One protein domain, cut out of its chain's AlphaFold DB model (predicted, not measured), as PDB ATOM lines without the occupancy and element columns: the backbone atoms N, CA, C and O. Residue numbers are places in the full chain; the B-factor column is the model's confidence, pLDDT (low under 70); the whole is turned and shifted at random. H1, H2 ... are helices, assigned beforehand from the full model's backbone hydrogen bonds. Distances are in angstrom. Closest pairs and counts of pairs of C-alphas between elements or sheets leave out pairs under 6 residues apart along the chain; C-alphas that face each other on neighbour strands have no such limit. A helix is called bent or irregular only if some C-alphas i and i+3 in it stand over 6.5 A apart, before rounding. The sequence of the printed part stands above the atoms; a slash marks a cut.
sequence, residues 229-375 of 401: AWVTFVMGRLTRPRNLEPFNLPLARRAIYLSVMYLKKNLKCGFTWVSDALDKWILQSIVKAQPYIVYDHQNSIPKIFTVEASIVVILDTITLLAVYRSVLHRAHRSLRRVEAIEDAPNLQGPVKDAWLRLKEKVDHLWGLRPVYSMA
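This is residues 229 to 375 of the 401 residues of an uncharacterized protein of Armillaria ostoyae (UniProt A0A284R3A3). The longest helix, H8, lies side by side with H6, and H2 runs beside H6 on another side; this row has H6 in the middle, and the far end of H8, residues 370 to 375, sticks out. Over the row lies a second one, H1, H4 and H7, running against it, with H7 crossing H8; H3 joins H1 to H7, and H5 lies across residues 249 to 253 of H2. The printed part has 147 residues with eight named helices, H1 to H8 in chain order, and no named strand: the class is all helix. It is compact, with a radius of gyration of the C-alphas of 15.3 A, yet elongated, spanning 56 by 31 by 25 A.

H8, residues 349 to 375, measures 39.8 A from C-alpha 349 at (362.634, 443.149, 399.084) to C-alpha 375 at (382.790, 472.134, 380.606). It has a kink of 32 degrees near residue 368 and is irregular, C-alphas 367 and 370 being 7.0 A apart. H6 is residues 307 to 321, 21.3 A long, and H7 residues 325 to 341, 24.6 A. H2, residues 248 to 267, measures 27.6 A, with a kink of 29 degrees near residue 255; it is irregular, but only just, C-alphas 251 and 254 being 6.9 A apart. The shorter helices are H1, residues 229 to 238, from C-alpha 229 at (350.541, 458.967, 380.895), H3, 271 to 279, H4, 282 to 288, and H5, 290 to 298.

H8 touches H6, the hub, with residues 350 to 362 alone, the same way at a shallow tilt of 11 degrees; the closest C-alphas, Thr 319 and Leu 358, are 4.9 A apart. H7 touches H8 at a steep tilt of 54 degrees, closest at C-alphas His 332 and Val 362, 6.2 A. H2 touches H6 at a shallow tilt of 30 degrees, closest at C-alphas Tyr 257 and Val 307, 5.3 A. H1 and H2 form a helical hairpin, closest at C-alphas Val 231 and Ser 259, 6.1 A. H4 touches H1, closest at C-alphas Gly 236 and Ser 285, 4.8 A, and H7, at Gln 284 and Val 338, 5.9 A. H3 touches H7, closest at C-alphas Ser 275 and Val 327, 5.1 A. H5 touches H6, closest at C-alphas Ile 293 and Glu 308, 5.7 A. H2 and H8 are apart. Every O i to N i+4 pair is within hydrogen-bond range in H1, H3, H4, H5 and H6; in H2 14 of 16 are, in H7 12 of 13, in H8 20 of 23.

The two C-alphas farthest apart, Phe 247 and Ala 375, are 56.5 A apart. The printed part has no cut and no long link. Mean pLDDT of the printed part is 86.6; residues 241 to 247, 342 to 346 and 371 to 375 are under 70.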
ATOM      1  N   ALA A 229     350.947 457.956 379.934       92.44
ATOM      2  CA  ALA A 229     350.541 458.967 380.895       92.44
ATOM      3  C   ALA A 229     349.188 458.600 381.525       92.44
ATOM      4  O   ALA A 229     349.037 458.652 382.748       92.44
ATOM      5  N   TRP A 230     348.232 458.163 380.701       94.00
ATOM      6  CA  TRP A 230     346.899 457.777 381.154       94.00
ATOM      7  C   TRP A 230     346.910 456.519 382.038       94.00
ATOM      8  O   TRP A 230     346.363 456.544 383.137       94.00
ATOM      9  N   VAL A 231     347.612 455.447 381.647       95.12
ATOM     10  CA  VAL A 231     347.735 454.224 382.468       95.12
ATOM     11  C   VAL A 231     348.418 454.532 383.801       95.12
ATOM     12  O   VAL A 231     347.995 454.030 384.841       95.12
ATOM     13  N   THR A 232     349.431 455.404 383.802       94.56
ATOM     14  CA  THR A 232     350.079 455.846 385.046       94.56
ATOM     15  C   THR A 232     349.106 456.617 385.945       94.56
ATOM     16  O   THR A 232     349.063 456.390 387.156       94.56
ATOM     17  N   PHE A 233     348.288 457.497 385.359       92.31
ATOM     18  CA  PHE A 233     347.243 458.228 386.074       92.31
ATOM     19  C   PHE A 233     346.196 457.285 386.686       92.31
ATOM     20  O   PHE A 233     345.879 457.412 387.873       92.31
ATOM     21  N   VAL A 234     345.700 456.310 385.916       92.19
ATOM     22  CA  VAL A 234     344.734 455.312 386.397       92.19
ATOM     23  C   VAL A 234     345.336 454.476 387.520       92.19
ATOM     24  O   VAL A 234     344.710 454.346 388.571       92.19
ATOM     25  N   MET A 235     346.574 453.993 387.367       92.38
ATOM     26  CA  MET A 235     347.286 453.282 388.434       92.38
ATOM     27  C   MET A 235     347.331 454.125 389.718       92.38
ATOM     28  O   MET A 235     346.976 453.630 390.783       92.38
ATOM     29  N   GLY A 236     347.660 455.417 389.617       89.62
ATOM     30  CA  GLY A 236     347.683 456.325 390.768       89.62
ATOM     31  C   GLY A 236     346.311 456.555 391.419       89.62
ATOM     32  O   GLY A 236     346.237 456.833 392.618       89.62
ATOM     33  N   ARG A 237     345.208 456.433 390.665       88.31
ATOM     34  CA  ARG A 237     343.841 456.431 391.217       88.31
ATOM     35  C   ARG A 237     343.512 455.126 391.931       88.31
ATOM     36  O   ARG A 237     342.878 455.170 392.987       88.31
ATOM     37  N   LEU A 238     343.931 453.995 391.369       87.81
ATOM     38  CA  LEU A 238     343.695 452.675 391.947       87.81
ATOM     39  C   LEU A 238     344.430 452.508 393.282       87.81
ATOM     40  O   LEU A 238     343.858 452.010 394.240       87.81
ATOM     41  N   THR A 239     345.638 453.057 393.402       84.88
ATOM     42  CA  THR A 239     346.457 452.980 394.622       84.88
ATOM     43  C   THR A 239     346.124 454.046 395.683       84.88
ATOM     44  O   THR A 239     346.943 454.325 396.560       84.88
ATOM     45  N   ARG A 240     344.973 454.730 395.616       81.31
ATOM     46  CA  ARG A 240     344.599 455.734 396.637       81.31
ATOM     47  C   ARG A 240     344.195 455.057 397.957       81.31
ATOM     48  O   ARG A 240     343.522 454.036 397.902       81.31
ATOM     49  N   PRO A 241     344.465 455.663 399.133       64.94
ATOM     50  CA  PRO A 241     344.188 455.047 400.438       64.94
ATOM     51  C   PRO A 241     342.752 454.555 400.641       64.94
ATOM     52  O   PRO A 241     342.549 453.465 401.155       64.94
ATOM     53  N   ARG A 242     341.754 455.315 400.164       63.53
ATOM     54  CA  ARG A 242     340.330 454.927 400.224       63.53
ATOM     55  C   ARG A 242     340.013 453.627 399.469       63.53
ATOM     56  O   ARG A 242     338.993 453.011 399.725       63.53
ATOM     57  N   ASN A 243     340.886 453.220 398.551       58.34
ATOM     58  CA  ASN A 243     340.722 452.049 397.698       58.34
ATOM     59  C   ASN A 243     341.585 450.857 398.158       58.34
ATOM     60  O   ASN A 243     341.539 449.798 397.537       58.34
ATOM     61  N   LEU A 244     342.361 451.018 399.239       61.84
ATOM     62  CA  LEU A 244     343.237 449.989 399.819       61.84
ATOM     63  C   LEU A 244     342.558 449.184 400.940       61.84
ATOM     64  O   LEU A 244     343.231 448.488 401.698       61.84
ATOM     65  N   GLU A 245     341.233 449.272 401.066       67.56
ATOM     66  CA  GLU A 245     340.486 448.419 401.992       67.56
ATOM     67  C   GLU A 245     340.684 446.931 401.636       67.56
ATOM     68  O   GLU A 245     340.739 446.596 400.447       67.56
ATOM     69  N   PRO A 246     340.747 446.014 402.622       62.38
ATOM     70  CA  PRO A 246     341.062 444.600 402.389       62.38
ATOM     71  C   PRO A 246     340.183 443.921 401.330       62.38
ATOM     72  O   PRO A 246     340.659 443.077 400.577       62.38
ATOM     73  N   PHE A 247     338.913 444.322 401.234       60.78
ATOM     74  CA  PHE A 247     337.965 443.806 400.244       60.78
ATOM     75  C   PHE A 247     338.264 444.272 398.807       60.78
ATOM     76  O   PHE A 247     338.004 443.550 397.846       60.78
ATOM     77  N   ASN A 248     338.849 445.461 398.644       71.81
ATOM     78  CA  ASN A 248     339.132 446.063 397.340       71.81
ATOM     79  C   ASN A 248     340.492 445.632 396.766       71.81
ATOM     80  O   ASN A 248     340.720 445.773 395.560       71.81
ATOM     81  N   LEU A 249     341.385 445.078 397.597       76.19
ATOM     82  CA  LEU A 249     342.703 444.600 397.171       76.19
ATOM     83  C   LEU A 249     342.617 443.487 396.109       76.19
ATOM     84  O   LEU A 249     343.200 443.686 395.041       76.19
ATOM     85  N   PRO A 250     341.864 442.379 396.301       78.50
ATOM     86  CA  PRO A 250     341.721 441.348 395.270       78.50
ATOM     87  C   PRO A 250     341.115 441.892 393.972       78.50
ATOM     88  O   PRO A 250     341.581 441.562 392.883       78.50
ATOM     89  N   LEU A 251     340.109 442.768 394.095       75.56
ATOM     90  CA  LEU A 251     339.399 443.359 392.960       75.56
ATOM     91  C   LEU A 251     340.341 444.188 392.075       75.56
ATOM     92  O   LEU A 251     340.307 444.086 390.852       75.56
ATOM     93  N   ALA A 252     341.208 444.991 392.690       83.00
ATOM     94  CA  ALA A 252     342.090 445.907 391.974       83.00
ATOM     95  C   ALA A 252     343.452 445.317 391.607       83.00
ATOM     96  O   ALA A 252     344.134 445.848 390.731       83.00
ATOM     97  N   ARG A 253     343.856 444.215 392.248       86.94
ATOM     98  CA  ARG A 253     345.154 443.569 392.020       86.94
ATOM     99  C   ARG A 253     345.390 443.268 390.544       86.94
ATOM    100  O   ARG A 253     346.475 443.537 390.033       86.94
ATOM    101  N   ARG A 254     344.373 442.756 389.843       84.81
ATOM    102  CA  ARG A 254     344.456 442.475 388.402       84.81
ATOM    103  C   ARG A 254     344.681 443.750 387.587       84.81
ATOM    104  O   ARG A 254     345.598 443.788 386.773       84.81
ATOM    105  N   ALA A 255     343.907 444.800 387.848       89.19
ATOM    106  CA  ALA A 255     344.043 446.095 387.185       89.19
ATOM    107  C   ALA A 255     345.435 446.721 387.399       89.19
ATOM    108  O   ALA A 255     346.050 447.227 386.457       89.19
ATOM    109  N   ILE A 256     345.975 446.625 388.620       91.88
ATOM    110  CA  ILE A 256     347.344 447.050 388.940       91.88
ATOM    111  C   ILE A 256     348.367 446.213 388.174       91.88
ATOM    112  O   ILE A 256     349.246 446.785 387.532       91.88
ATOM    113  N   TYR A 257     348.234 444.883 388.182       90.69
ATOM    114  CA  TYR A 257     349.112 443.982 387.434       90.69
ATOM    115  C   TYR A 257     349.131 444.313 385.933       90.69
ATOM    116  O   TYR A 257     350.200 444.483 385.347       90.69
ATOM    117  N   LEU A 258     347.958 444.485 385.318       90.19
ATOM    118  CA  LEU A 258     347.836 444.860 383.908       90.19
ATOM    119  C   LEU A 258     348.466 446.232 383.627       90.19
ATOM    120  O   LEU A 258     349.172 446.386 382.629       90.19
ATOM    121  N   SER A 259     348.289 447.199 384.533       94.44
ATOM    122  CA  SER A 259     348.913 448.524 384.430       94.44
ATOM    123  C   SER A 259     350.438 448.435 384.452       94.44
ATOM    124  O   SER A 259     351.098 448.967 383.559       94.44
ATOM    125  N   VAL A 260     351.024 447.729 385.428       94.38
ATOM    126  CA  VAL A 260     352.489 447.603 385.519       94.38
ATOM    127  C   VAL A 260     353.059 446.784 384.366       94.38
ATOM    128  O   VAL A 260     354.131 447.117 383.871       94.38
ATOM    129  N   MET A 261     352.344 445.775 383.867       92.44
ATOM    130  CA  MET A 261     352.757 445.020 382.680       92.44
ATOM    131  C   MET A 261     352.747 445.887 381.421       92.44
ATOM    132  O   MET A 261     353.707 445.860 380.644       92.44
ATOM    133  N   TYR A 262     351.703 446.700 381.238       93.56
ATOM    134  CA  TYR A 262     351.629 447.651 380.135       93.56
ATOM    135  C   TYR A 262     352.769 448.673 380.206       93.56
ATOM    136  O   TYR A 262     353.480 448.874 379.218       93.56
ATOM    137  N   LEU A 263     352.995 449.284 381.372       95.25
ATOM    138  CA  LEU A 263     354.065 450.263 381.570       95.25
ATOM    139  C   LEU A 263     355.445 449.623 381.368       95.25
ATOM    140  O   LEU A 263     356.247 450.144 380.600       95.25
ATOM    141  N   LYS A 264     355.701 448.449 381.951       93.69
ATOM    142  CA  LYS A 264     356.937 447.674 381.751       93.69
ATOM    143  C   LYS A 264     357.246 447.438 380.272       93.69
ATOM    144  O   LYS A 264     358.405 447.547 379.872       93.69
ATOM    145  N   LYS A 265     356.239 447.078 379.471       91.75
ATOM    146  CA  LYS A 265     356.409 446.825 378.032       91.75
ATOM    147  C   LYS A 265     356.741 448.110 377.279       91.75
ATOM    148  O   LYS A 265     357.668 448.118 376.478       91.75
ATOM    149  N   ASN A 266     355.997 449.180 377.548       92.00
ATOM    150  CA  ASN A 266     356.071 450.405 376.762       92.00
ATOM    151  C   ASN A 266     357.240 451.309 377.180       92.00
ATOM    152  O   ASN A 266     357.920 451.848 376.320       92.00
ATOM    153  N   LEU A 267     357.569 451.434 378.467       93.38
ATOM    154  CA  LEU A 267     358.653 452.322 378.923       93.38
ATOM    155  C   LEU A 267     360.034 451.970 378.345       93.38
ATOM    156  O   LEU A 267     360.900 452.839 378.260       93.38
ATOM    157  N   LYS A 268     360.228 450.729 377.889       89.56
ATOM    158  CA  LYS A 268     361.439 450.307 377.169       89.56
ATOM    159  C   LYS A 268     361.594 450.958 375.791       89.56
ATOM    160  O   LYS A 268     362.700 450.982 375.266       89.56
ATOM    161  N   CYS A 269     360.518 451.476 375.204       85.94
ATOM    162  CA  CYS A 269     360.518 452.025 373.850       85.94
ATOM    163  C   CYS A 269     361.152 453.422 373.752       85.94
ATOM    164  O   CYS A 269     361.477 453.849 372.647       85.94
ATOM    165  N   GLY A 270     361.353 454.145 374.861       87.19
ATOM    166  CA  GLY A 270     362.060 455.424 374.805       87.19
ATOM    167  C   GLY A 270     361.948 456.314 376.043       87.19
ATOM    168  O   GLY A 270     361.049 456.194 376.873       87.19
ATOM    169  N   PHE A 271     362.871 457.278 376.131       91.50
ATOM    170  CA  PHE A 271     362.977 458.221 377.251       91.50
ATOM    171  C   PHE A 271     361.810 459.221 377.341       91.50
ATOM    172  O   PHE A 271     361.562 459.780 378.413       91.50
ATOM    173  N   THR A 272     361.102 459.480 376.236       92.50
ATOM    174  CA  THR A 272     359.926 460.365 376.203       92.50
ATOM    175  C   THR A 272     358.798 459.780 377.041       92.50
ATOM    176  O   THR A 272     358.309 460.441 377.948       92.50
ATOM    177  N   TRP A 273     358.489 458.498 376.854       93.75
ATOM    178  CA  TRP A 273     357.440 457.812 377.608       93.75
ATOM    179  C   TRP A 273     357.790 457.661 379.090       93.75
ATOM    180  O   TRP A 273     356.924 457.811 379.950       93.75
ATOM    181  N   VAL A 274     359.071 457.445 379.413       95.94
ATOM    182  CA  VAL A 274     359.545 457.515 380.806       95.94
ATOM    183  C   VAL A 274     359.331 458.906 381.397       95.94
ATOM    184  O   VAL A 274     358.893 459.028 382.539       95.94
ATOM    185  N   SER A 275     359.616 459.957 380.628       94.12
ATOM    186  CA  SER A 275     359.394 461.337 381.068       94.12
ATOM    187  C   SER A 275     357.906 461.597 381.343       94.12
ATOM    188  O   SER A 275     357.584 462.149 382.393       94.12
ATOM    189  N   ASP A 276     357.010 461.132 380.470       93.19
ATOM    190  CA  ASP A 276     355.557 461.280 380.633       93.19
ATOM    191  C   ASP A 276     355.038 460.532 381.870       93.19
ATOM    192  O   ASP A 276     354.268 461.081 382.660       93.19
ATOM    193  N   ALA A 277     355.504 459.299 382.096       95.56
ATOM    194  CA  ALA A 277     355.150 458.522 383.284       95.56
ATOM    195  C   ALA A 277     355.624 459.195 384.585       95.56
ATOM    196  O   ALA A 277     354.895 459.230 385.579       95.56
ATOM    197  N   LEU A 278     356.827 459.777 384.588       95.94
ATOM    198  CA  LEU A 278     357.335 460.545 385.729       95.94
ATOM    199  C   LEU A 278     356.513 461.819 385.972       95.94
ATOM    200  O   LEU A 278     356.197 462.125 387.122       95.94
ATOM    201  N   ASP A 279     356.100 462.522 384.913       93.69
ATOM    202  CA  ASP A 279     355.197 463.679 385.016       93.69
ATOM    203  C   ASP A 279     353.788 463.288 385.497       93.69
ATOM    204  O   ASP A 279     353.080 464.126 386.061       93.69
ATOM    205  N   LYS A 280     353.403 462.012 385.342       93.00
ATOM    206  CA  LYS A 280     352.183 461.387 385.888       93.00
ATOM    207  C   LYS A 280     352.414 460.563 387.163       93.00
ATOM    208  O   LYS A 280     351.536 459.814 387.573       93.00
ATOM    209  N   TRP A 281     353.524 460.820 387.860       92.25
ATOM    210  CA  TRP A 281     353.735 460.442 389.262       92.25
ATOM    211  C   TRP A 281     353.898 458.925 389.459       92.25
ATOM    212  O   TRP A 281     353.587 458.397 390.525       92.25
ATOM    213  N   ILE A 282     354.449 458.225 388.457       94.69
ATOM    214  CA  ILE A 282     354.659 456.767 388.497       94.69
ATOM    215  C   ILE A 282     355.400 456.288 389.751       94.69
ATOM    216  O   ILE A 282     355.023 455.268 390.320       94.69
ATOM    217  N   LEU A 283     356.411 457.026 390.226       93.75
ATOM    218  CA  LEU A 283     357.166 456.641 391.425       93.75
ATOM    219  C   LEU A 283     356.289 456.644 392.678       93.75
ATOM    220  O   LEU A 283     356.420 455.756 393.512       93.75
ATOM    221  N   GLN A 284     355.357 457.593 392.783       91.31
ATOM    222  CA  GLN A 284     354.403 457.614 393.887       91.31
ATOM    223  C   GLN A 284     353.412 456.448 393.787       91.31
ATOM    224  O   GLN A 284     353.132 455.780 394.781       91.31
ATOM    225  N   SER A 285     352.902 456.163 392.588       91.00
ATOM    226  CA  SER A 285     352.020 455.010 392.364       91.00
ATOM    227  C   SER A 285     352.702 453.689 392.726       91.00
ATOM    228  O   SER A 285     352.057 452.809 393.283       91.00
ATOM    229  N   ILE A 286     354.008 453.561 392.456       91.50
ATOM    230  CA  ILE A 286     354.807 452.383 392.825       91.50
ATOM    231  C   ILE A 286     354.867 452.211 394.343       91.50
ATOM    232  O   ILE A 286     354.583 451.118 394.829       91.50
ATOM    233  N   VAL A 287     355.182 453.268 395.097       89.00
ATOM    234  CA  VAL A 287     355.233 453.182 396.567       89.00
ATOM    235  C   VAL A 287     353.866 452.808 397.138       89.00
ATOM    236  O   VAL A 287     353.760 451.905 397.969       89.00
ATOM    237  N   LYS A 288     352.792 453.407 396.618       87.56
ATOM    238  CA  LYS A 288     351.419 453.076 397.030       87.56
ATOM    239  C   LYS A 288     350.933 451.705 396.558       87.56
ATOM    240  O   LYS A 288     349.912 451.234 397.053       87.56
ATOM    241  N   ALA A 289     351.634 451.050 395.632       88.44
ATOM    242  CA  ALA A 289     351.299 449.705 395.175       88.44
ATOM    243  C   ALA A 289     351.825 448.595 396.109       88.44
ATOM    244  O   ALA A 289     351.500 447.425 395.896       88.44
ATOM    245  N   GLN A 290     352.584 448.933 397.161       86.94
ATOM    246  CA  GLN A 290     353.143 447.971 398.119       86.94
ATOM    247  C   GLN A 290     352.122 446.958 398.688       86.94
ATOM    248  O   GLN A 290     352.459 445.774 398.754       86.94
ATOM    249  N   PRO A 291     350.873 447.332 399.043       87.12
ATOM    250  CA  PRO A 291     349.886 446.368 399.538       87.12
ATOM    251  C   PRO A 291     349.577 445.232 398.552       87.12
ATOM    252  O   PRO A 291     349.316 444.110 398.977       87.12
ATOM    253  N   TYR A 292     349.661 445.485 397.240       87.94
ATOM    254  CA  TYR A 292     349.449 444.453 396.218       87.94
ATOM    255  C   TYR A 292     350.629 443.481 396.118       87.94
ATOM    256  O   TYR A 292     350.426 442.312 395.810       87.94
ATOM    257  N   ILE A 293     351.850 443.937 396.417       87.50
ATOM    258  CA  ILE A 293     353.031 443.065 396.499       87.50
ATOM    259  C   ILE A 293     352.894 442.118 397.693       87.50
ATOM    260  O   ILE A 293     353.058 440.910 397.550       87.50
ATOM    261  N   VAL A 294     352.525 442.665 398.855       87.44
ATOM    262  CA  VAL A 294     352.279 441.873 400.068       87.44
ATOM    263  C   VAL A 294     351.165 440.853 399.821       87.44
ATOM    264  O   VAL A 294     351.316 439.685 400.172       87.44
ATOM    265  N   TYR A 295     350.084 441.268 399.157       87.25
ATOM    266  CA  TYR A 295     348.999 440.374 398.760       87.25
ATOM    267  C   TYR A 295     349.479 439.246 397.829       87.25
ATOM    268  O   TYR A 295     349.141 438.085 398.063       87.25
ATOM    269  N   ASP A 296     350.285 439.553 396.805       87.38
ATOM    270  CA  ASP A 296     350.839 438.552 395.882       87.38
ATOM    271  C   ASP A 296     351.688 437.500 396.616       87.38
ATOM    272  O   ASP A 296     351.570 436.305 396.332       87.38
ATOM    273  N   HIS A 297     352.513 437.928 397.580       86.00
ATOM    274  CA  HIS A 297     353.326 437.027 398.404       86.00
ATOM    275  C   HIS A 297     352.466 436.163 399.332       86.00
ATOM    276  O   HIS A 297     352.667 434.952 399.389       86.00
ATOM    277  N   GLN A 298     351.479 436.753 400.012       87.62
ATOM    278  CA  GLN A 298     350.571 436.030 400.914       87.62
ATOM    279  C   GLN A 298     349.746 434.960 400.187       87.62
ATOM    280  O   GLN A 298     349.474 433.907 400.756       87.62
ATOM    281  N   ASN A 299     349.381 435.206 398.927       85.56
ATOM    282  CA  ASN A 299     348.575 434.289 398.116       85.56
ATOM    283  C   ASN A 299     349.419 433.389 397.196       85.56
ATOM    284  O   ASN A 299     348.864 432.716 396.332       85.56
ATOM    285  N   SER A 300     350.747 433.357 397.372       84.44
ATOM    286  CA  SER A 300     351.665 432.493 396.608       84.44
ATOM    287  C   SER A 300     351.504 432.600 395.084       84.44
ATOM    288  O   SER A 300     351.581 431.602 394.362       84.44
ATOM    289  N   ILE A 301     351.275 433.813 394.572       82.00
ATOM    290  CA  ILE A 301     351.109 434.036 393.132       82.00
ATOM    291  C   ILE A 301     352.418 433.690 392.392       82.00
ATOM    292  O   ILE A 301     353.495 434.094 392.845       82.00
ATOM    293  N   PRO A 302     352.379 432.987 391.238       79.06
ATOM    294  CA  PRO A 302     353.593 432.646 390.500       79.06
ATOM    295  C   PRO A 302     354.399 433.891 390.113       79.06
ATOM    296  O   PRO A 302     353.841 434.861 389.600       79.06
ATOM    297  N   LYS A 303     355.728 433.843 390.290       74.19
ATOM    298  CA  LYS A 303     356.647 434.990 390.100       74.19
ATOM    299  C   LYS A 303     356.507 435.713 388.756       74.19
ATOM    300  O   LYS A 303     356.737 436.913 388.687       74.19
ATOM    301  N   ILE A 304     356.141 435.000 387.691       74.38
ATOM    302  CA  ILE A 304     355.936 435.587 386.356       74.38
ATOM    303  C   ILE A 304     354.736 436.545 386.295       74.38
ATOM    304  O   ILE A 304     354.721 437.444 385.458       74.38
ATOM    305  N   PHE A 305     353.770 436.387 387.203       77.69
ATOM    306  CA  PHE A 305     352.535 437.164 387.273       77.69
ATOM    307  C   PHE A 305     352.522 438.158 388.440       77.69
ATOM    308  O   PHE A 305     351.461 438.710 388.738       77.69
ATOM    309  N   THR A 306     353.645 438.383 389.132       85.75
ATOM    310  CA  THR A 306     353.665 439.287 390.290       85.75
ATOM    311  C   THR A 306     353.818 440.749 389.886       85.75
ATOM    312  O   THR A 306     354.505 441.108 388.920       85.75
ATOM    313  N   VAL A 307     353.188 441.622 390.672       89.44
ATOM    314  CA  VAL A 307     353.338 443.079 390.551       89.44
ATOM    315  C   VAL A 307     354.791 443.493 390.833       89.44
ATOM    316  O   VAL A 307     355.348 444.318 390.109       89.44
ATOM    317  N   GLU A 308     355.430 442.855 391.818       91.81
ATOM    318  CA  GLU A 308     356.819 443.091 392.237       91.81
ATOM    319  C   GLU A 308     357.817 442.996 391.077       91.81
ATOM    320  O   GLU A 308     358.545 443.954 390.807       91.81
ATOM    321  N   ALA A 309     357.824 441.874 390.350       89.31
ATOM    322  CA  ALA A 309     358.780 441.650 389.267       89.31
ATOM    323  C   ALA A 309     358.642 442.702 388.156       89.31
ATOM    324  O   ALA A 309     359.627 443.110 387.538       89.31
ATOM    325  N   SER A 310     357.418 443.165 387.901       92.31
ATOM    326  CA  SER A 310     357.158 444.188 386.887       92.31
ATOM    327  C   SER A 310     357.573 445.584 387.340       92.31
ATOM    328  O   SER A 310     358.146 446.327 386.542       92.31
ATOM    329  N   ILE A 311     357.359 445.916 388.614       94.50
ATOM    330  CA  ILE A 311     357.813 447.177 389.213       94.50
ATOM    331  C   ILE A 311     359.341 447.283 389.189       94.50
ATOM    332  O   ILE A 311     359.857 448.332 388.806       94.50
ATOM    333  N   VAL A 312     360.064 446.210 389.532       94.62
ATOM    334  CA  VAL A 312     361.539 446.198 389.485       94.62
ATOM    335  C   VAL A 312     362.037 446.577 388.088       94.62
ATOM    336  O   VAL A 312     362.843 447.493 387.950       94.62
ATOM    337  N   VAL A 313     361.475 445.967 387.038       94.75
ATOM    338  CA  VAL A 313     361.861 446.275 385.651       94.75
ATOM    339  C   VAL A 313     361.547 447.726 385.273       94.75
ATOM    340  O   VAL A 313     362.325 448.342 384.544       94.75
ATOM    341  N   ILE A 314     360.435 448.291 385.753       96.62
ATOM    342  CA  ILE A 314     360.112 449.710 385.536       96.62
ATOM    343  C   ILE A 314     361.175 450.602 386.188       96.62
ATOM    344  O   ILE A 314     361.709 451.487 385.520       96.62
ATOM    345  N   LEU A 315     361.516 450.358 387.457       96.81
ATOM    346  CA  LEU A 315     362.520 451.143 388.186       96.81
ATOM    347  C   LEU A 315     363.903 451.047 387.533       96.81
ATOM    348  O   LEU A 315     364.557 452.072 387.328       96.81
ATOM    349  N   ASP A 316     364.321 449.849 387.125       96.69
ATOM    350  CA  ASP A 316     365.588 449.650 386.417       96.69
ATOM    351  C   ASP A 316     365.581 450.356 385.045       96.69
ATOM    352  O   ASP A 316     366.579 450.961 384.651       96.69
ATOM    353  N   THR A 317     364.442 450.377 384.340       97.31
ATOM    354  CA  THR A 317     364.292 451.109 383.064       97.31
ATOM    355  C   THR A 317     364.423 452.622 383.265       97.31
ATOM    356  O   THR A 317     365.128 453.288 382.504       97.31
ATOM    357  N   ILE A 318     363.794 453.179 384.308       97.31
ATOM    358  CA  ILE A 318     363.939 454.601 384.662       97.31
ATOM    359  C   ILE A 318     365.398 454.906 385.020       97.31
ATOM    360  O   ILE A 318     365.938 455.914 384.569       97.31
ATOM    361  N   THR A 319     366.050 454.022 385.780       96.88
ATOM    362  CA  THR A 319     367.458 454.153 386.189       96.88
ATOM    363  C   THR A 319     368.389 454.193 384.982       96.88
ATOM    364  O   THR A 319     369.240 455.079 384.883       96.88
ATOM    365  N   LEU A 320     368.201 453.274 384.031       96.12
ATOM    366  CA  LEU A 320     368.965 453.222 382.787       96.12
ATOM    367  C   LEU A 320     368.801 454.515 381.977       96.12
ATOM    368  O   LEU A 320     369.777 455.082 381.490       96.12
ATOM    369  N   LEU A 321     367.565 455.006 381.862       96.12
ATOM    370  CA  LEU A 321     367.234 456.184 381.061       96.12
ATOM    371  C   LEU A 321     367.443 457.513 381.807       96.12
ATOM    372  O   LEU A 321     367.322 458.575 381.196       96.12
ATOM    373  N   ALA A 322     367.843 457.491 383.081       95.50
ATOM    374  CA  ALA A 322     368.176 458.688 383.855       95.50
ATOM    375  C   ALA A 322     369.384 459.458 383.296       95.50
ATOM    376  O   ALA A 322     369.589 460.611 383.657       95.50
ATOM    377  N   VAL A 323     370.162 458.871 382.382       93.06
ATOM    378  CA  VAL A 323     371.221 459.580 381.641       93.06
ATOM    379  C   VAL A 323     370.671 460.704 380.755       93.06
ATOM    380  O   VAL A 323     371.356 461.695 380.504       93.06
ATOM    381  N   TYR A 324     369.417 460.592 380.303       93.88
ATOM    382  CA  TYR A 324     368.766 461.629 379.516       93.88
ATOM    383  C   TYR A 324     368.303 462.766 380.422       93.88
ATOM    384  O   TYR A 324     367.556 462.562 381.378       93.88
ATOM    385  N   ARG A 325     368.671 464.002 380.070       91.12
ATOM    386  CA  ARG A 325     368.333 465.204 380.852       91.12
ATOM    387  C   ARG A 325     366.834 465.309 381.164       91.12
ATOM    388  O   ARG A 325     366.468 465.678 382.279       91.12
ATOM    389  N   SER A 326     365.966 464.993 380.204       92.81
ATOM    390  CA  SER A 326     364.510 465.067 380.389       92.81
ATOM    391  C   SER A 326     363.998 464.108 381.465       92.81
ATOM    392  O   SER A 326     363.094 464.487 382.212       92.81
ATOM    393  N   VAL A 327     364.592 462.915 381.563       96.38
ATOM    394  CA  VAL A 327     364.270 461.890 382.562       96.38
ATOM    395  C   VAL A 327     364.901 462.257 383.896       96.38
ATOM    396  O   VAL A 327     364.191 462.311 384.893       96.38
ATOM    397  N   LEU A 328     366.190 462.612 383.912       96.06
ATOM    398  CA  LEU A 328     366.934 462.968 385.124       96.06
ATOM    399  C   LEU A 328     366.218 464.037 385.957       96.06
ATOM    400  O   LEU A 328     365.986 463.866 387.151       96.06
ATOM    401  N   HIS A 329     365.837 465.141 385.309       94.56
ATOM    402  CA  HIS A 329     365.163 466.254 385.975       94.56
ATOM    403  C   HIS A 329     363.822 465.848 386.592       94.56
ATOM    404  O   HIS A 329     363.475 466.321 387.678       94.56
ATOM    405  N   ARG A 330     363.066 464.988 385.908       95.94
ATOM    406  CA  ARG A 330     361.756 464.526 386.370       95.94
ATOM    407  C   ARG A 330     361.880 463.475 387.460       95.94
ATOM    408  O   ARG A 330     361.180 463.582 388.459       95.94
ATOM    409  N   ALA A 331     362.809 462.534 387.313       95.62
ATOM    410  CA  ALA A 331     363.105 461.515 388.310       95.62
ATOM    411  C   ALA A 331     363.562 462.162 389.621       95.62
ATOM    412  O   ALA A 331     362.953 461.916 390.655       95.62
ATOM    413  N   HIS A 332     364.525 463.087 389.570       95.06
ATOM    414  CA  HIS A 332     364.995 463.816 390.753       95.06
ATOM    415  C   HIS A 332     363.868 464.613 391.434       95.06
ATOM    416  O   HIS A 332     363.706 464.560 392.652       95.06
ATOM    417  N   ARG A 333     363.034 465.322 390.656       93.81
ATOM    418  CA  ARG A 333     361.859 466.028 391.200       93.81
ATOM    419  C   ARG A 333     360.864 465.058 391.840       93.81
ATOM    420  O   ARG A 333     360.314 465.370 392.892       93.81
ATOM    421  N   SER A 334     360.598 463.926 391.192       93.12
ATOM    422  CA  SER A 334     359.623 462.942 391.659       93.12
ATOM    423  C   SER A 334     360.106 462.219 392.915       93.12
ATOM    424  O   SER A 334     359.305 462.047 393.827       93.12
ATOM    425  N   LEU A 335     361.390 461.857 392.998       92.81
ATOM    426  CA  LEU A 335     361.996 461.244 394.185       92.81
ATOM    427  C   LEU A 335     361.855 462.161 395.402       92.81
ATOM    428  O   LEU A 335     361.255 461.758 396.392       92.81
ATOM    429  N   ARG A 336     362.266 463.433 395.282       89.81
ATOM    430  CA  ARG A 336     362.120 464.412 396.374       89.81
ATOM    431  C   ARG A 336     360.678 464.593 396.839       89.81
ATOM    432  O   ARG A 336     360.436 464.815 398.016       89.81
ATOM    433  N   ARG A 337     359.714 464.550 395.912       87.81
ATOM    434  CA  ARG A 337     358.287 464.655 396.257       87.81
ATOM    435  C   ARG A 337     357.804 463.447 397.043       87.81
ATOM    436  O   ARG A 337     357.070 463.635 398.004       87.81
ATOM    437  N   VAL A 338     358.184 462.243 396.618       87.75
ATOM    438  CA  VAL A 338     357.819 461.012 397.323       87.75
ATOM    439  C   VAL A 338     358.416 461.034 398.727       87.75
ATOM    440  O   VAL A 338     357.669 460.890 399.679       87.75
ATOM    441  N   GLU A 339     359.702 461.356 398.865       83.12
ATOM    442  CA  GLU A 339     360.386 461.436 400.166       83.12
ATOM    443  C   GLU A 339     359.825 462.510 401.110       83.12
ATOM    444  O   GLU A 339     359.959 462.389 402.322       83.12
ATOM    445  N   ALA A 340     359.220 463.574 400.574       80.56
ATOM    446  CA  ALA A 340     358.644 464.654 401.376       80.56
ATOM    447  C   ALA A 340     357.209 464.381 401.857       80.56
ATOM    448  O   ALA A 340     356.751 465.036 402.789       80.56
ATOM    449  N   ILE A 341     356.469 463.496 401.180       74.44
ATOM    450  CA  ILE A 341     355.031 463.257 401.426       74.44
ATOM    451  C   ILE A 341     354.794 461.874 402.024       74.44
ATOM    452  O   ILE A 341     353.846 461.668 402.780       74.44
ATOM    453  N   GLU A 342     355.624 460.917 401.648       64.75
ATOM    454  CA  GLU A 342     355.555 459.546 402.103       64.75
ATOM    455  C   GLU A 342     356.816 459.313 402.917       64.75
ATOM    456  O   GLU A 342     357.921 459.527 402.417       64.75
ATOM    457  N   ASP A 343     356.660 458.872 404.166       54.56
ATOM    458  CA  ASP A 343     357.754 458.228 404.879       54.56
ATOM    459  C   ASP A 343     358.173 457.031 404.019       54.56
ATOM    460  O   ASP A 343     357.582 455.951 404.076       54.56
ATOM    461  N   ALA A 344     359.144 457.231 403.135       53.78
ATOM    462  CA  ALA A 344     359.670 456.180 402.291       53.78
ATOM    463  C   ALA A 344     360.611 455.318 403.152       53.78
ATOM    464  O   ALA A 344     361.812 455.591 403.203       53.78
ATOM    465  N   PRO A 345     360.078 454.298 403.863       54.16
ATOM    466  CA  PRO A 345     360.735 452.994 403.863       54.16
ATOM    467  C   PRO A 345     359.779 451.782 403.947       54.16
ATOM    468  O   PRO A 345     360.211 450.715 404.372       54.16
ATOM    469  N   ASN A 346     358.515 451.881 403.517       64.94
ATOM    470  CA  ASN A 346     357.641 450.691 403.473       64.94
ATOM    471  C   ASN A 346     357.887 449.777 402.258       64.94
ATOM    472  O   ASN A 346     357.316 448.689 402.191       64.94
ATOM    473  N   LEU A 347     358.743 450.184 401.314       80.00
ATOM    474  CA  LEU A 347     359.214 449.297 400.252       80.00
ATOM    475  C   LEU A 347     360.047 448.163 400.856       80.00
ATOM    476  O   LEU A 347     360.924 448.395 401.690       80.00
ATOM    477  N   GLN A 348     359.801 446.940 400.402       82.88
ATOM    478  CA  GLN A 348     360.495 445.744 400.877       82.88
ATOM    479  C   GLN A 348     361.070 444.941 399.711       82.88
ATOM    480  O   GLN A 348     360.641 445.086 398.564       82.88
ATOM    481  N   GLY A 349     362.058 444.103 400.026       87.62
ATOM    482  CA  GLY A 349     362.634 443.149 399.084       87.62
ATOM    483  C   GLY A 349     363.224 443.796 397.817       87.62
ATOM    484  O   GLY A 349     363.719 444.925 397.871       87.62
ATOM    485  N   PRO A 350     363.142 443.109 396.664       91.12
ATOM    486  CA  PRO A 350     363.726 443.556 395.398       91.12
ATOM    487  C   PRO A 350     363.302 444.956 394.933       91.12
ATOM    488  O   PRO A 350     364.081 445.647 394.273       91.12
ATOM    489  N   VAL A 351     362.082 445.397 395.265       91.19
ATOM    490  CA  VAL A 351     361.611 446.747 394.904       91.19
ATOM    491  C   VAL A 351     362.397 447.816 395.651       91.19
ATOM    492  O   VAL A 351     362.754 448.833 395.055       91.19
ATOM    493  N   LYS A 352     362.708 447.581 396.931       91.75
ATOM    494  CA  LYS A 352     363.542 448.489 397.726       91.75
ATOM    495  C   LYS A 352     364.939 448.610 397.121       91.75
ATOM    496  O   LYS A 352     365.436 449.723 396.972       91.75
ATOM    497  N   ASP A 353     365.534 447.495 396.712       93.38
ATOM    498  CA  ASP A 353     366.870 447.498 396.108       93.38
ATOM    499  C   ASP A 353     366.885 448.267 394.778       93.38
ATOM    500  O   ASP A 353     367.779 449.074 394.529       93.38
ATOM    501  N   ALA A 354     365.868 448.066 393.930       94.31
ATOM    502  CA  ALA A 354     365.718 448.805 392.675       94.31
ATOM    503  C   ALA A 354     365.481 450.307 392.901       94.31
ATOM    504  O   ALA A 354     366.025 451.141 392.176       94.31
ATOM    505  N   TRP A 355     364.713 450.662 393.934       94.50
ATOM    506  CA  TRP A 355     364.496 452.051 394.335       94.50
ATOM    507  C   TRP A 355     365.795 452.734 394.777       94.50
ATOM    508  O   TRP A 355     366.075 453.858 394.356       94.50
ATOM    509  N   LEU A 356     366.610 452.056 395.590       93.31
ATOM    510  CA  LEU A 356     367.897 452.585 396.047       93.31
ATOM    511  C   LEU A 356     368.865 452.798 394.877       93.31
ATOM    512  O   LEU A 356     369.432 453.883 394.766       93.31
ATOM    513  N   ARG A 357     368.962 451.840 393.942       95.56
ATOM    514  CA  ARG A 357     369.765 452.008 392.714       95.56
ATOM    515  C   ARG A 357     369.325 453.217 391.890       95.56
ATOM    516  O   ARG A 357     370.171 453.971 391.407       95.56
ATOM    517  N   LEU A 358     368.013 453.415 391.733       96.38
ATOM    518  CA  LEU A 358     367.470 454.584 391.043       96.38
ATOM    519  C   LEU A 358     367.907 455.878 391.735       96.38
ATOM    520  O   LEU A 358     368.397 456.791 391.068       96.38
ATOM    521  N   LYS A 359     367.738 455.950 393.058       95.31
ATOM    522  CA  LYS A 359     368.095 457.123 393.857       95.31
ATOM    523  C   LYS A 359     369.582 457.447 393.741       95.31
ATOM    524  O   LYS A 359     369.925 458.551 393.327       95.31
ATOM    525  N   GLU A 360     370.448 456.471 394.004       95.94
ATOM    526  CA  GLU A 360     371.904 456.624 393.901       95.94
ATOM    527  C   GLU A 360     372.325 457.117 392.514       95.94
ATOM    528  O   GLU A 360     373.106 458.064 392.389       95.94
ATOM    529  N   LYS A 361     371.767 456.521 391.450       96.00
ATOM    530  CA  LYS A 361     372.082 456.912 390.075       96.00
ATOM    531  C   LYS A 361     371.633 458.337 389.766       96.00
ATOM    532  O   LYS A 361     372.386 459.086 389.140       96.00
ATOM    533  N   VAL A 362     370.418 458.705 390.167       95.69
ATOM    534  CA  VAL A 362     369.858 460.041 389.932       95.69
ATOM    535  C   VAL A 362     370.637 461.097 390.708       95.69
ATOM    536  O   VAL A 362     371.008 462.106 390.111       95.69
ATOM    537  N   ASP A 363     370.944 460.860 391.983       94.62
ATOM    538  CA  ASP A 363     371.706 461.791 392.822       94.62
ATOM    539  C   ASP A 363     373.130 461.982 392.290       94.62
ATOM    540  O   ASP A 363     373.596 463.116 392.154       94.62
ATOM    541  N   HIS A 364     373.790 460.893 391.885       94.25
ATOM    542  CA  HIS A 364     375.106 460.948 391.253       94.25
ATOM    543  C   HIS A 364     375.090 461.788 389.966       94.25
ATOM    544  O   HIS A 364     375.864 462.736 389.823       94.25
ATOM    545  N   LEU A 365     374.178 461.491 389.033       92.00
ATOM    546  CA  LEU A 365     374.068 462.235 387.772       92.00
ATOM    547  C   LEU A 365     373.668 463.702 387.991       92.00
ATOM    548  O   LEU A 365     374.144 464.590 387.280       92.00
ATOM    549  N   TRP A 366     372.810 463.972 388.976       92.75
ATOM    550  CA  TRP A 366     372.408 465.329 389.337       92.75
ATOM    551  C   TRP A 366     373.581 466.134 389.903       92.75
ATOM    552  O   TRP A 366     373.775 467.287 389.508       92.75
ATOM    553  N   GLY A 367     374.397 465.514 390.762       89.31
ATOM    554  CA  GLY A 367     375.603 466.104 391.346       89.31
ATOM    555  C   GLY A 367     376.701 466.414 390.325       89.31
ATOM    556  O   GLY A 367     377.441 467.376 390.509       89.31
ATOM    557  N   LEU A 368     376.769 465.677 389.211       87.00
ATOM    558  CA  LEU A 368     377.724 465.936 388.124       87.00
ATOM    559  C   LEU A 368     377.303 467.076 387.179       87.00
ATOM    560  O   LEU A 368     378.111 467.568 386.390       87.00
ATOM    561  N   ARG A 369     376.047 467.537 387.238       80.31
ATOM    562  CA  ARG A 369     375.520 468.577 386.337       80.31
ATOM    563  C   ARG A 369     376.320 469.898 386.350       80.31
ATOM    564  O   ARG A 369     376.504 470.443 385.259       80.31
ATOM    565  N   PRO A 370     376.801 470.424 387.498       71.31
ATOM    566  CA  PRO A 370     377.647 471.617 387.532       71.31
ATOM    567  C   PRO A 370     378.926 471.444 386.706       71.31
ATOM    568  O   PRO A 370     379.245 472.314 385.897       71.31
ATOM    569  N   VAL A 371     379.580 470.282 386.811       66.75
ATOM    570  CA  VAL A 371     380.825 469.944 386.099       66.75
ATOM    571  C   VAL A 371     380.610 469.949 384.582       66.75
ATOM    572  O   VAL A 371     381.350 470.602 383.848       66.75
ATOM    573  N   TYR A 372     379.533 469.321 384.103       58.16
ATOM    574  CA  TYR A 372     379.192 469.326 382.675       58.16
ATOM    575  C   TYR A 372     378.745 470.702 382.162       58.16
ATOM    576  O   TYR A 372     378.980 471.033 381.001       58.16
ATOM    577  N   SER A 373     378.108 471.523 383.005       56.69
ATOM    578  CA  SER A 373     377.751 472.896 382.629       56.69
ATOM    579  C   SER A 373     378.964 473.826 382.555       56.69
ATOM    580  O   SER A 373     379.003 474.679 381.676       56.69
ATOM    581  N   MET A 374     379.976 473.618 383.403       51.94
ATOM    582  CA  MET A 374     381.254 474.340 383.360       51.94
ATOM    583  C   MET A 374     382.097 473.930 382.146       51.94
ATOM    584  O   MET A 374     382.626 474.795 381.452       51.94
ATOM    585  N   ALA A 375     382.133 472.633 381.816       54.59
ATOM    586  CA  ALA A 375     382.790 472.134 380.606       54.59
ATOM    587  C   ALA A 375     382.140 472.666 379.311       54.59
ATOM    588  O   ALA A 375     382.829 472.906 378.324       54.59
TER     589      ALA A 375